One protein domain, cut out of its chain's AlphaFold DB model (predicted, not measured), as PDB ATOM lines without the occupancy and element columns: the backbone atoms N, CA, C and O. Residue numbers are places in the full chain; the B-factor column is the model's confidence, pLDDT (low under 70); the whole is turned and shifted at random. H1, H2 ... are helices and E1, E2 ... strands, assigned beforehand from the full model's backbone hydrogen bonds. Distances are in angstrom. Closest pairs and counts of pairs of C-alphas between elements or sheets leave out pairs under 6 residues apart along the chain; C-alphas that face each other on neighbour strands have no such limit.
ATOM      1  N   GLY A  91     -19.781  27.323 -56.803       81.25
ATOM      2  CA  GLY A  91     -19.412  28.380 -55.848       81.25
ATOM      3  C   GLY A  91     -20.431  28.613 -54.722       81.25
ATOM      4  O   GLY A  91     -20.324  29.585 -53.976       81.25
ATOM      5  N   GLN A  92     -21.428  27.736 -54.599       86.81
ATOM      6  CA  GLN A  92     -22.486  27.818 -53.600       86.81
ATOM      7  C   GLN A  92     -22.078  27.093 -52.314       86.81
ATOM      8  O   GLN A  92     -21.347  26.103 -52.339       86.81
ATOM      9  N   ALA A  93     -22.577  27.585 -51.185       87.12
ATOM     10  CA  ALA A  93     -22.479  26.934 -49.895       87.12
ATOM     11  C   ALA A  93     -23.279  25.627 -49.909       87.12
ATOM     12  O   ALA A  93     -24.419  25.567 -50.376       87.12
ATOM     13  N   ILE A  94     -22.662  24.592 -49.356       89.81
ATOM     14  CA  ILE A  94     -23.188  23.232 -49.264       89.81
ATOM     15  C   ILE A  94     -23.174  22.804 -47.801       89.81
ATOM     16  O   ILE A  94     -22.362  23.307 -47.021       89.81
ATOM     17  N   TRP A  95     -24.055  21.882 -47.420       89.94
ATOM     18  CA  TRP A  95     -24.001  21.266 -46.094       89.94
ATOM     19  C   TRP A  95     -23.545  19.828 -46.210       89.94
ATOM     20  O   TRP A  95     -24.016  19.082 -47.065       89.94
ATOM     21  N   ILE A  96     -22.634  19.448 -45.330       91.19
ATOM     22  CA  ILE A  96     -22.087  18.105 -45.259       91.19
ATOM     23  C   ILE A  96     -22.598  17.489 -43.959       91.19
ATOM     24  O   ILE A  96     -22.523  18.113 -42.903       91.19
ATOM     25  N   SER A  97     -23.130  16.275 -44.046       92.06
ATOM     26  CA  SER A  97     -23.502  15.462 -42.892       92.06
ATOM     27  C   SER A  97     -22.899  14.087 -43.085       92.06
ATOM     28  O   SER A  97     -23.217  13.420 -44.065       92.06
ATOM     29  N   PHE A  98     -22.061  13.639 -42.163       93.69
ATOM     30  CA  PHE A  98     -21.519  12.287 -42.177       93.69
ATOM     31  C   PHE A  98     -21.568  11.686 -40.780       93.69
ATOM     32  O   PHE A  98     -21.597  12.413 -39.792       93.69
ATOM     33  N   ASP A  99     -21.636  10.362 -40.731       93.12
ATOM     34  CA  ASP A  99     -21.682   9.588 -39.496       93.12
ATOM     35  C   ASP A  99     -21.020   8.219 -39.717       93.12
ATOM     36  O   ASP A  99     -20.856   7.746 -40.852       93.12
ATOM     37  N   ASN A 100     -20.650   7.571 -38.621       93.06
ATOM     38  CA  ASN A 100     -20.078   6.239 -38.614       93.06
ATOM     39  C   ASN A 100     -21.130   5.179 -38.976       93.06
ATOM     40  O   ASN A 100     -22.129   4.961 -38.292       93.06
ATOM     41  N   LEU A 101     -20.841   4.420 -40.024       89.62
ATOM     42  CA  LEU A 101     -21.513   3.191 -40.401       89.62
ATOM     43  C   LEU A 101     -20.700   1.995 -39.897       89.62
ATOM     44  O   LEU A 101     -19.639   1.664 -40.425       89.62
ATOM     45  N   THR A 102     -21.247   1.294 -38.907       88.69
ATOM     46  CA  THR A 102     -20.667   0.043 -38.404       88.69
ATOM     47  C   THR A 102     -21.420  -1.149 -38.980       88.69
ATOM     48  O   THR A 102     -22.644  -1.235 -38.856       88.69
ATOM     49  N   TYR A 103     -20.710  -2.099 -39.590       84.88
ATOM     50  CA  TYR A 103     -21.312  -3.342 -40.072       84.88
ATOM     51  C   TYR A 103     -20.489  -4.573 -39.690       84.88
ATOM     52  O   TYR A 103     -19.262  -4.547 -39.633       84.88
ATOM     53  N   ALA A 104     -21.188  -5.680 -39.434       85.19
ATOM     54  CA  ALA A 104     -20.558  -6.955 -39.123       85.19
ATOM     55  C   ALA A 104     -19.979  -7.591 -40.397       85.19
ATOM     56  O   ALA A 104     -20.724  -7.996 -41.296       85.19
ATOM     57  N   ALA A 105     -18.658  -7.723 -40.456       80.69
ATOM     58  CA  ALA A 105     -17.940  -8.476 -41.477       80.69
ATOM     59  C   ALA A 105     -17.814  -9.940 -41.035       80.69
ATOM     60  O   ALA A 105     -16.755 -10.433 -40.644       80.69
ATOM     61  N   ASN A 106     -18.945 -10.644 -41.065       79.56
ATOM     62  CA  ASN A 106     -18.998 -12.043 -40.663       79.56
ATOM     63  C   ASN A 106     -18.237 -12.931 -41.655       79.56
ATOM     64  O   ASN A 106     -18.500 -12.920 -42.858       79.56
ATOM     65  N   VAL A 107     -17.347 -13.768 -41.129       76.56
ATOM     66  CA  VAL A 107     -16.661 -14.813 -41.897       76.56
ATOM     67  C   VAL A 107     -17.448 -16.121 -41.839       76.56
ATOM     68  O   VAL A 107     -18.004 -16.481 -40.804       76.56
ATOM     69  N   LYS A 108     -17.486 -16.858 -42.958       72.38
ATOM     70  CA  LYS A 108     -18.232 -18.128 -43.071       72.38
ATOM     71  C   LYS A 108     -17.737 -19.200 -42.090       72.38
ATOM     72  O   LYS A 108     -18.532 -20.010 -41.627       72.38
ATOM     73  N   LEU A 109     -16.436 -19.212 -41.801       71.81
ATOM     74  CA  LEU A 109     -15.805 -20.094 -40.824       71.81
ATOM     75  C   LEU A 109     -14.884 -19.254 -39.943       71.81
ATOM     76  O   LEU A 109     -13.930 -18.658 -40.450       71.81
ATOM     77  N   GLN A 110     -15.171 -19.218 -38.641       76.69
ATOM     78  CA  GLN A 110     -14.284 -18.585 -37.676       76.69
ATOM     79  C   GLN A 110     -13.138 -19.531 -37.317       76.69
ATOM     80  O   GLN A 110     -13.360 -20.667 -36.901       76.69
ATOM     81  N   THR A 111     -11.911 -19.054 -37.470       76.12
ATOM     82  CA  THR A 111     -10.696 -19.738 -37.018       76.12
ATOM     83  C   THR A 111      -9.892 -18.803 -36.115       76.12
ATOM     84  O   THR A 111     -10.224 -17.627 -35.961       76.12
ATOM     85  N   LEU A 112      -8.817 -19.309 -35.504       77.12
ATOM     86  CA  LEU A 112      -7.935 -18.498 -34.655       77.12
ATOM     87  C   LEU A 112      -7.349 -17.279 -35.392       77.12
ATOM     88  O   LEU A 112      -7.166 -16.240 -34.769       77.12
ATOM     89  N   PHE A 113      -7.125 -17.400 -36.704       76.88
ATOM     90  CA  PHE A 113      -6.544 -16.359 -37.561       76.88
ATOM     91  C   PHE A 113      -7.568 -15.653 -38.465       76.88
ATOM     92  O   PHE A 113      -7.204 -14.754 -39.211       76.88
ATOM     93  N   ASN A 114      -8.838 -16.066 -38.427       73.12
ATOM     94  CA  ASN A 114      -9.903 -15.511 -39.258       73.12
ATOM     95  C   ASN A 114     -11.174 -15.389 -38.417       73.12
ATOM     96  O   ASN A 114     -11.986 -16.314 -38.367       73.12
ATOM     97  N   ARG A 115     -11.316 -14.272 -37.706       74.50
ATOM     98  CA  ARG A 115     -12.500 -13.968 -36.897       74.50
ATOM     99  C   ARG A 115     -13.364 -12.951 -37.624       74.50
ATOM    100  O   ARG A 115     -12.859 -12.154 -38.405       74.50
ATOM    101  N   GLY A 116     -14.671 -13.020 -37.385       76.94
ATOM    102  CA  GLY A 116     -15.558 -11.948 -37.823       76.94
ATOM    103  C   GLY A 116     -15.232 -10.693 -37.025       76.94
ATOM    104  O   GLY A 116     -14.923 -10.801 -35.839       76.94
ATOM    105  N   ASP A 117     -15.297  -9.544 -37.679       82.38
ATOM    106  CA  ASP A 117     -14.996  -8.254 -37.064       82.38
ATOM    107  C   ASP A 117     -16.099  -7.240 -37.377       82.38
ATOM    108  O   ASP A 117     -16.922  -7.451 -38.277       82.38
ATOM    109  N   PHE A 118     -16.134  -6.147 -36.626       84.12
ATOM    110  CA  PHE A 118     -16.951  -4.990 -36.949       84.12
ATOM    111  C   PHE A 118     -16.108  -3.995 -37.728       84.12
ATOM    112  O   PHE A 118     -15.141  -3.439 -37.221       84.12
ATOM    113  N   VAL A 119     -16.502  -3.761 -38.975       86.44
ATOM    114  CA  VAL A 119     -15.867  -2.741 -39.796       86.44
ATOM    115  C   VAL A 119     -16.590  -1.428 -39.543       86.44
ATOM    116  O   VAL A 119     -17.814  -1.349 -39.682       86.44
ATOM    117  N   ILE A 120     -15.815  -0.413 -39.172       87.75
ATOM    118  CA  ILE A 120     -16.264   0.970 -39.044       87.75
ATOM    119  C   ILE A 120     -15.822   1.704 -40.307       87.75
ATOM    120  O   ILE A 120     -14.651   1.667 -40.681       87.75
ATOM    121  N   VAL A 121     -16.775   2.331 -40.984       91.75
ATOM    122  CA  VAL A 121     -16.537   3.260 -42.092       91.75
ATOM    123  C   VAL A 121     -17.395   4.494 -41.874       91.75
ATOM    124  O   VAL A 121     -18.417   4.414 -41.205       91.75
ATOM    125  N   THR A 122     -17.048   5.617 -42.482       93.38
ATOM    126  CA  THR A 122     -17.873   6.827 -42.451       93.38
ATOM    127  C   THR A 122     -18.717   6.904 -43.719       93.38
ATOM    128  O   THR A 122     -18.201   6.754 -44.829       93.38
ATOM    129  N   ALA A 123     -20.019   7.133 -43.570       93.25
ATOM    130  CA  ALA A 123     -20.940   7.388 -44.673       93.25
ATOM    131  C   ALA A 123     -21.451   8.827 -44.585       93.25
ATOM    132  O   ALA A 123     -21.771   9.314 -43.502       93.25
ATOM    133  N   GLY A 124     -21.534   9.507 -45.729       92.81
ATOM    134  CA  GLY A 124     -21.877  10.922 -45.770       92.81
ATOM    135  C   GLY A 124     -22.898  11.287 -46.834       92.81
ATOM    136  O   GLY A 124     -23.092  10.590 -47.831       92.81
ATOM    137  N   TYR A 125     -23.522  12.435 -46.618       94.50
ATOM    138  CA  TYR A 125     -24.443  13.086 -47.527       94.50
ATOM    139  C   TYR A 125     -24.064  14.551 -47.685       94.50
ATOM    140  O   TYR A 125     -23.670  15.228 -46.732       94.50
ATOM    141  N   LEU A 126     -24.246  15.037 -48.903       93.12
ATOM    142  CA  LEU A 126     -24.146  16.435 -49.253       93.12
ATOM    143  C   LEU A 126     -25.540  16.992 -49.522       93.12
ATOM    144  O   LEU A 126     -26.312  16.407 -50.281       93.12
ATOM    145  N   VAL A 127     -25.847  18.140 -48.936       92.56
ATOM    146  CA  VAL A 127     -27.087  18.873 -49.173       92.56
ATOM    147  C   VAL A 127     -26.764  20.139 -49.948       92.56
ATOM    148  O   VAL A 127     -26.009  20.997 -49.483       92.56
ATOM    149  N   ILE A 128     -27.372  20.263 -51.123       91.69
ATOM    150  CA  ILE A 128     -27.330  21.465 -51.946       91.69
ATOM    151  C   ILE A 128     -28.657  22.204 -51.728       91.69
ATOM    152  O   ILE A 128     -29.724  21.653 -52.034       91.69
ATOM    153  N   PRO A 129     -28.635  23.420 -51.157       90.31
ATOM    154  CA  PRO A 129     -29.851  24.191 -50.952       90.31
ATOM    155  C   PRO A 129     -30.495  24.558 -52.301       90.31
ATOM    156  O   PRO A 129     -29.789  24.715 -53.298       90.31
ATOM    157  N   PRO A 130     -31.827  24.730 -52.352       90.69
ATOM    158  CA  PRO A 130     -32.491  25.231 -53.552       90.69
ATOM    159  C   PRO A 130     -32.015  26.651 -53.878       90.69
ATOM    160  O   PRO A 130     -31.602  27.387 -52.981       90.69
ATOM    161  N   GLU A 209     -31.462  19.416 -52.935       91.56
ATOM    162  CA  GLU A 209     -30.879  18.241 -53.574       91.56
ATOM    163  C   GLU A 209     -29.962  17.541 -52.561       91.56
ATOM    164  O   GLU A 209     -29.178  18.195 -51.871       91.56
ATOM    165  N   ILE A 210     -30.089  16.218 -52.436       92.38
ATOM    166  CA  ILE A 210     -29.282  15.407 -51.517       92.38
ATOM    167  C   ILE A 210     -28.469  14.424 -52.346       92.38
ATOM    168  O   ILE A 210     -29.033  13.603 -53.070       92.38
ATOM    169  N   LEU A 211     -27.150  14.494 -52.210       92.50
ATOM    170  CA  LEU A 211     -26.206  13.608 -52.877       92.50
ATOM    171  C   LEU A 211     -25.521  12.715 -51.850       92.50
ATOM    172  O   LEU A 211     -25.169  13.158 -50.762       92.50
ATOM    173  N   SER A 212     -25.323  11.448 -52.195       92.31
ATOM    174  CA  SER A 212     -24.549  10.515 -51.378       92.31
ATOM    175  C   SER A 212     -23.052  10.687 -51.630       92.31
ATOM    176  O   SER A 212     -22.626  10.675 -52.787       92.31
ATOM    177  N   LEU A 213     -22.266  10.772 -50.561       92.50
ATOM    178  CA  LEU A 213     -20.808  10.704 -50.620       92.50
ATOM    179  C   LEU A 213     -20.352   9.233 -50.669       92.50
ATOM    180  O   LEU A 213     -21.077   8.344 -50.205       92.50
ATOM    181  N   PRO A 214     -19.165   8.941 -51.224       91.56
ATOM    182  CA  PRO A 214     -18.520   7.648 -51.045       91.56
ATOM    183  C   PRO A 214     -18.361   7.289 -49.561       91.56
ATOM    184  O   PRO A 214     -18.259   8.156 -48.699       91.56
ATOM    185  N   THR A 215     -18.321   5.993 -49.258       91.56
ATOM    186  CA  THR A 215     -17.956   5.534 -47.914       91.56
ATOM    187  C   THR A 215     -16.453   5.658 -47.719       91.56
ATOM    188  O   THR A 215     -15.692   5.132 -48.539       91.56
ATOM    189  N   TYR A 216     -16.037   6.273 -46.621       92.81
ATOM    190  CA  TYR A 216     -14.634   6.484 -46.290       92.81
ATOM    191  C   TYR A 216     -14.161   5.484 -45.228       92.81
ATOM    192  O   TYR A 216     -14.904   5.215 -44.282       92.81
ATOM    193  N   PRO A 217     -12.947   4.920 -45.344       91.69
ATOM    194  CA  PRO A 217     -12.411   3.943 -44.395       91.69
ATOM    195  C   PRO A 217     -11.845   4.621 -43.132       91.69
ATOM    196  O   PRO A 217     -10.717   4.348 -42.734       91.69
ATOM    197  N   PHE A 218     -12.628   5.519 -42.537       91.50
ATOM    198  CA  PHE A 218     -12.261   6.378 -41.413       91.50
ATOM    199  C   PHE A 218     -13.365   6.367 -40.353       91.50
ATOM    200  O   PHE A 218     -14.533   6.103 -40.661       91.50
ATOM    201  N   ASN A 219     -12.990   6.680 -39.121       88.56
ATOM    202  CA  ASN A 219     -13.822   6.743 -37.935       88.56
ATOM    203  C   ASN A 219     -13.987   8.201 -37.487       88.56
ATOM    204  O   ASN A 219     -13.041   8.837 -37.024       88.56
ATOM    205  N   GLU A 220     -15.220   8.698 -37.537       88.56
ATOM    206  CA  GLU A 220     -15.575  10.053 -37.097       88.56
ATOM    207  C   GLU A 220     -15.234  10.327 -35.617       88.56
ATOM    208  O   GLU A 220     -14.964  11.465 -35.242       88.56
ATOM    209  N   GLY A 221     -15.111   9.291 -34.782       87.12
ATOM    210  CA  GLY A 221     -14.720   9.438 -33.380       87.12
ATOM    211  C   GLY A 221     -13.248   9.814 -33.162       87.12
ATOM    212  O   GLY A 221     -12.855  10.093 -32.028       87.12
ATOM    213  N   ILE A 222     -12.416   9.806 -34.211       88.38
ATOM    214  CA  ILE A 222     -10.985  10.124 -34.143       88.38
ATOM    215  C   ILE A 222     -10.730  11.432 -34.898       88.38
ATOM    216  O   ILE A 222     -10.829  11.484 -36.116       88.38
ATOM    217  N   ILE A 223     -10.320  12.489 -34.183       87.56
ATOM    218  CA  ILE A 223     -10.140  13.846 -34.745       87.56
ATOM    219  C   ILE A 223      -9.234  13.865 -35.985       87.56
ATOM    220  O   ILE A 223      -9.545  14.552 -36.952       87.56
ATOM    221  N   ASN A 224      -8.125  13.120 -35.975       86.38
ATOM    222  CA  ASN A 224      -7.221  13.068 -37.129       86.38
ATOM    223  C   ASN A 224      -7.919  12.475 -38.360       86.38
ATOM    224  O   ASN A 224      -7.807  13.018 -39.451       86.38
ATOM    225  N   GLU A 225      -8.707  11.421 -38.166       89.19
ATOM    226  CA  GLU A 225      -9.459  10.780 -39.244       89.19
ATOM    227  C   GLU A 225     -10.626  11.659 -39.719       89.19
ATOM    228  O   GLU A 225     -10.984  11.628 -40.891       89.19
ATOM    229  N   VAL A 226     -11.180  12.518 -38.856       88.81
ATOM    230  CA  VAL A 226     -12.148  13.553 -39.262       88.81
ATOM    231  C   VAL A 226     -11.523  14.561 -40.225       88.81
ATOM    232  O   VAL A 226     -12.202  14.997 -41.158       88.81
ATOM    233  N   ILE A 227     -10.252  14.930 -40.036       88.69
ATOM    234  CA  ILE A 227      -9.531  15.794 -40.984       88.69
ATOM    235  C   ILE A 227      -9.409  15.074 -42.331       88.69
ATOM    236  O   ILE A 227      -9.813  15.635 -43.350       88.69
ATOM    237  N   ASP A 228      -8.985  13.808 -42.322       90.00
ATOM    238  CA  ASP A 228      -8.866  12.987 -43.535       90.00
ATOM    239  C   ASP A 228     -10.216  12.820 -44.262       90.00
ATOM    240  O   ASP A 228     -10.286  12.879 -45.494       90.00
ATOM    241  N   ILE A 229     -11.319  12.667 -43.515       90.06
ATOM    242  CA  ILE A 229     -12.684  12.641 -44.063       90.06
ATOM    243  C   ILE A 229     -12.989  13.951 -44.798       90.06
ATOM    244  O   ILE A 229     -13.459  13.912 -45.935       90.06
ATOM    245  N   HIS A 230     -12.712  15.109 -44.192       89.38
ATOM    246  CA  HIS A 230     -12.965  16.404 -44.832       89.38
ATOM    247  C   HIS A 230     -12.114  16.604 -46.090       89.38
ATOM    248  O   HIS A 230     -12.624  17.109 -47.093       89.38
ATOM    249  N   GLU A 231     -10.851  16.174 -46.073       88.38
ATOM    250  CA  GLU A 231      -9.990  16.203 -47.255       88.38
ATOM    251  C   GLU A 231     -10.534  15.307 -48.375       88.38
ATOM    252  O   GLU A 231     -10.606  15.729 -49.534       88.38
ATOM    253  N   CYS A 232     -10.982  14.091 -48.050       91.31
ATOM    254  CA  CYS A 232     -11.596  13.186 -49.022       91.31
ATOM    255  C   CYS A 232     -12.876  13.774 -49.618       91.31
ATOM    256  O   CYS A 232     -13.046  13.755 -50.836       91.31
ATOM    257  N   ILE A 233     -13.736  14.365 -48.786       91.88
ATOM    258  CA  ILE A 233     -14.951  15.034 -49.253       91.88
ATOM    259  C   ILE A 233     -14.590  16.193 -50.182       91.88
ATOM    260  O   ILE A 233     -15.167  16.291 -51.262       91.88
ATOM    261  N   GLY A 234     -13.608  17.026 -49.816       89.38
ATOM    262  CA  GLY A 234     -13.116  18.128 -50.647       89.38
ATOM    263  C   GLY A 234     -12.613  17.668 -52.020       89.38
ATOM    264  O   GLY A 234     -12.902  18.310 -53.033       89.38
ATOM    265  N   ASN A 235     -11.912  16.532 -52.074       90.06
ATOM    266  CA  ASN A 235     -11.512  15.887 -53.327       90.06
ATOM    267  C   ASN A 235     -12.724  15.433 -54.153       90.06
ATOM    268  O   ASN A 235     -12.826  15.778 -55.331       90.06
ATOM    269  N   ASP A 236     -13.655  14.707 -53.537       91.69
ATOM    270  CA  ASP A 236     -14.802  14.111 -54.225       91.69
ATOM    271  C   ASP A 236     -15.779  15.151 -54.789       91.69
ATOM    272  O   ASP A 236     -16.352  14.943 -55.858       91.69
ATOM    273  N   ILE A 237     -15.957  16.285 -54.102       91.62
ATOM    274  CA  ILE A 237     -16.820  17.389 -54.562       91.62
ATOM    275  C   ILE A 237     -16.141  18.318 -55.582       91.62
ATOM    276  O   ILE A 237     -16.770  19.252 -56.091       91.62
ATOM    277  N   GLY A 238     -14.855  18.076 -55.867       89.38
ATOM    278  CA  GLY A 238     -14.058  18.834 -56.826       89.38
ATOM    279  C   GLY A 238     -13.608  20.208 -56.336       89.38
ATOM    280  O   GLY A 238     -13.559  21.152 -57.126       89.38
ATOM    281  N   MET A 239     -13.283  20.360 -55.047       87.44
ATOM    282  CA  MET A 239     -12.614  21.576 -54.574       87.44
ATOM    283  C   MET A 239     -11.220  21.679 -55.187       87.44
ATOM    284  O   MET A 239     -10.393  20.781 -55.001       87.44
ATOM    285  N   SER A 240     -10.946  22.802 -55.851       83.38
ATOM    286  CA  SER A 240      -9.595  23.149 -56.302       83.38
ATOM    287  C   SER A 240      -8.657  23.408 -55.121       83.38
ATOM    288  O   SER A 240      -9.103  23.844 -54.060       83.38
ATOM    289  N   ASP A 241      -7.351  23.226 -55.318       79.12
ATOM    290  CA  ASP A 241      -6.345  23.494 -54.279       79.12
ATOM    291  C   ASP A 241      -6.427  24.936 -53.768       79.12
ATOM    292  O   ASP A 241      -6.362  25.187 -52.569       79.12
ATOM    293  N   LYS A 242      -6.688  25.891 -54.670       77.44
ATOM    294  CA  LYS A 242      -6.925  27.290 -54.302       77.44
ATOM    295  C   LYS A 242      -8.129  27.436 -53.366       77.44
ATOM    296  O   LYS A 242      -8.012  28.087 -52.336       77.44
ATOM    297  N   GLN A 243      -9.262  26.809 -53.692       75.00
ATOM    298  CA  GLN A 243     -10.448  26.828 -52.830       75.00
ATOM    299  C   GLN A 243     -10.189  26.142 -51.488       75.00
ATOM    300  O   GLN A 243     -10.727  26.585 -50.484       75.00
ATOM    301  N   ARG A 244      -9.364  25.092 -51.434       75.00
ATOM    302  CA  ARG A 244      -8.989  24.459 -50.161       75.00
ATOM    303  C   ARG A 244      -8.181  25.408 -49.294       75.00
ATOM    304  O   ARG A 244      -8.544  25.601 -48.146       75.00
ATOM    305  N   MET A 245      -7.168  26.058 -49.859       68.19
ATOM    306  CA  MET A 245      -6.342  27.034 -49.138       68.19
ATOM    307  C   MET A 245      -7.130  28.277 -48.705       68.19
ATOM    308  O   MET A 245      -6.841  28.867 -47.670       68.19
ATOM    309  N   GLU A 246      -8.118  28.699 -49.498       68.44
ATOM    310  CA  GLU A 246      -8.971  29.845 -49.173       68.44
ATOM    311  C   GLU A 246     -10.084  29.485 -48.173       68.44
ATOM    312  O   GLU A 246     -10.440  30.312 -47.339       68.44
ATOM    313  N   ASN A 247     -10.630  28.269 -48.219       64.81
ATOM    314  CA  ASN A 247     -11.770  27.878 -47.383       64.81
ATOM    315  C   ASN A 247     -11.363  27.131 -46.106       64.81
ATOM    316  O   ASN A 247     -12.109  27.167 -45.125       64.81
ATOM    317  N   MET A 248     -10.200  26.475 -46.082       57.72
ATOM    318  CA  MET A 248      -9.580  26.030 -44.838       57.72
ATOM    319  C   MET A 248      -8.967  27.249 -44.162       57.72
ATOM    320  O   MET A 248      -8.244  28.030 -44.777       57.72
ATOM    321  N   ILE A 249      -9.276  27.433 -42.880       50.59
ATOM    322  CA  ILE A 249      -8.666  28.484 -42.070       50.59
ATOM    323  C   ILE A 249      -7.205  28.098 -41.868       50.59
ATOM    324  O   ILE A 249      -6.841  27.442 -40.894       50.59
ATOM    325  N   ASP A 250      -6.365  28.486 -42.820       39.97
ATOM    326  CA  ASP A 250      -4.948  28.204 -42.773       39.97
ATOM    327  C   ASP A 250      -4.310  29.158 -41.754       39.97
ATOM    328  O   ASP A 250      -3.876  30.278 -42.045       39.97
TER     329      ASP A 250
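AT A GLANCE: This is residues 91 to 130 and 209 to 250 of the 285 residues of an uncharacterized protein of Chloroflexi bacterium (UniProt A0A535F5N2). A long hairpin of two strands, E1 and E2, makes the longest axis; its loop, residues 106 to 116, lies at one end, and the short strand E3 lies beside the last residues of E2 towards the other. The helix H1 packs crosswise over one face of this narrow sheet, and the small helix H2 follows beyond H1, off the sheet. The printed part has 82 residues, with three named strands and then two named helices in the order E1, E2, E3, H1, H2; the sheet runs E1, E2, E3, all antiparallel, and the class is mixed, helices and strands. The whole is loose, with a radius of gyration of the C-alphas of 16.4 A, and elongated, spanning 52 by 30 by 19 A.

IN THESE COORDINATES: E1 is residues 95 to 105, 30.7 A from first to last C-alpha, and begins with C-alpha 95 at (-24.001, 21.266, -46.094). E2 is residues 117 to 128, the longest strand at 35.5 A. E3 is residues 209 to 212, 10.2 A. H1 is residues 223 to 236, 20.0 A, with C-alpha 223 at (-10.140, 13.846, -34.745). H2 is residues 241 to 247, 9.8 A, and ends with C-alpha 247 at (-11.770, 27.878, -47.383).

HOW THE PARTS SIT: E1 and E2 form an antiparallel hairpin at 158 degrees, with N 101 and O 121 2.7 A apart and N 105 and O 117 2.8 A apart, both within hydrogen-bond range. E2, the inner strand, is antiparallel to E3 at 157 degrees, with N 126 and O 211 within hydrogen-bond range at 2.8 A. H1 is on the sheet at a height over the sheet of 8.8 A. It lies over E1 and only just not over E2: dropped onto the local plane, 5 of its C-alphas fall on E1 and 2 on E2. It runs across the strands, at 70 degrees to E1 on the local plane. The closest C-alphas of E2 and H1, those of Thr 122 and Ile 229, are 8.0 A apart. H1 and H2 are close but not clearly touching, with the closest C-alphas, those of Gly 234 and Arg 244, 7.6 A apart; they run opposite ways at a steep tilt of 57 degrees. H2 is not on the sheet and is apart from E1, E2 and E3. In H1 and H2 every O i to N i+4 pair is within hydrogen-bond range.

THE WHOLE: The two C-alphas farthest apart, those of Leu 112 and Pro 130, are 53.6 A apart. Residues 131 to 208 are not printed, and C-alphas 130 and 209 are 7.2 A apart across this cut, which lies in the link from E2 to E3. Of the links that are printed whole, E1 to E2 is long, E3 to H1 short and H1 to H2 tight. The mean pLDDT of the printed part is 84.8, and residues 245 to 250 are under 70.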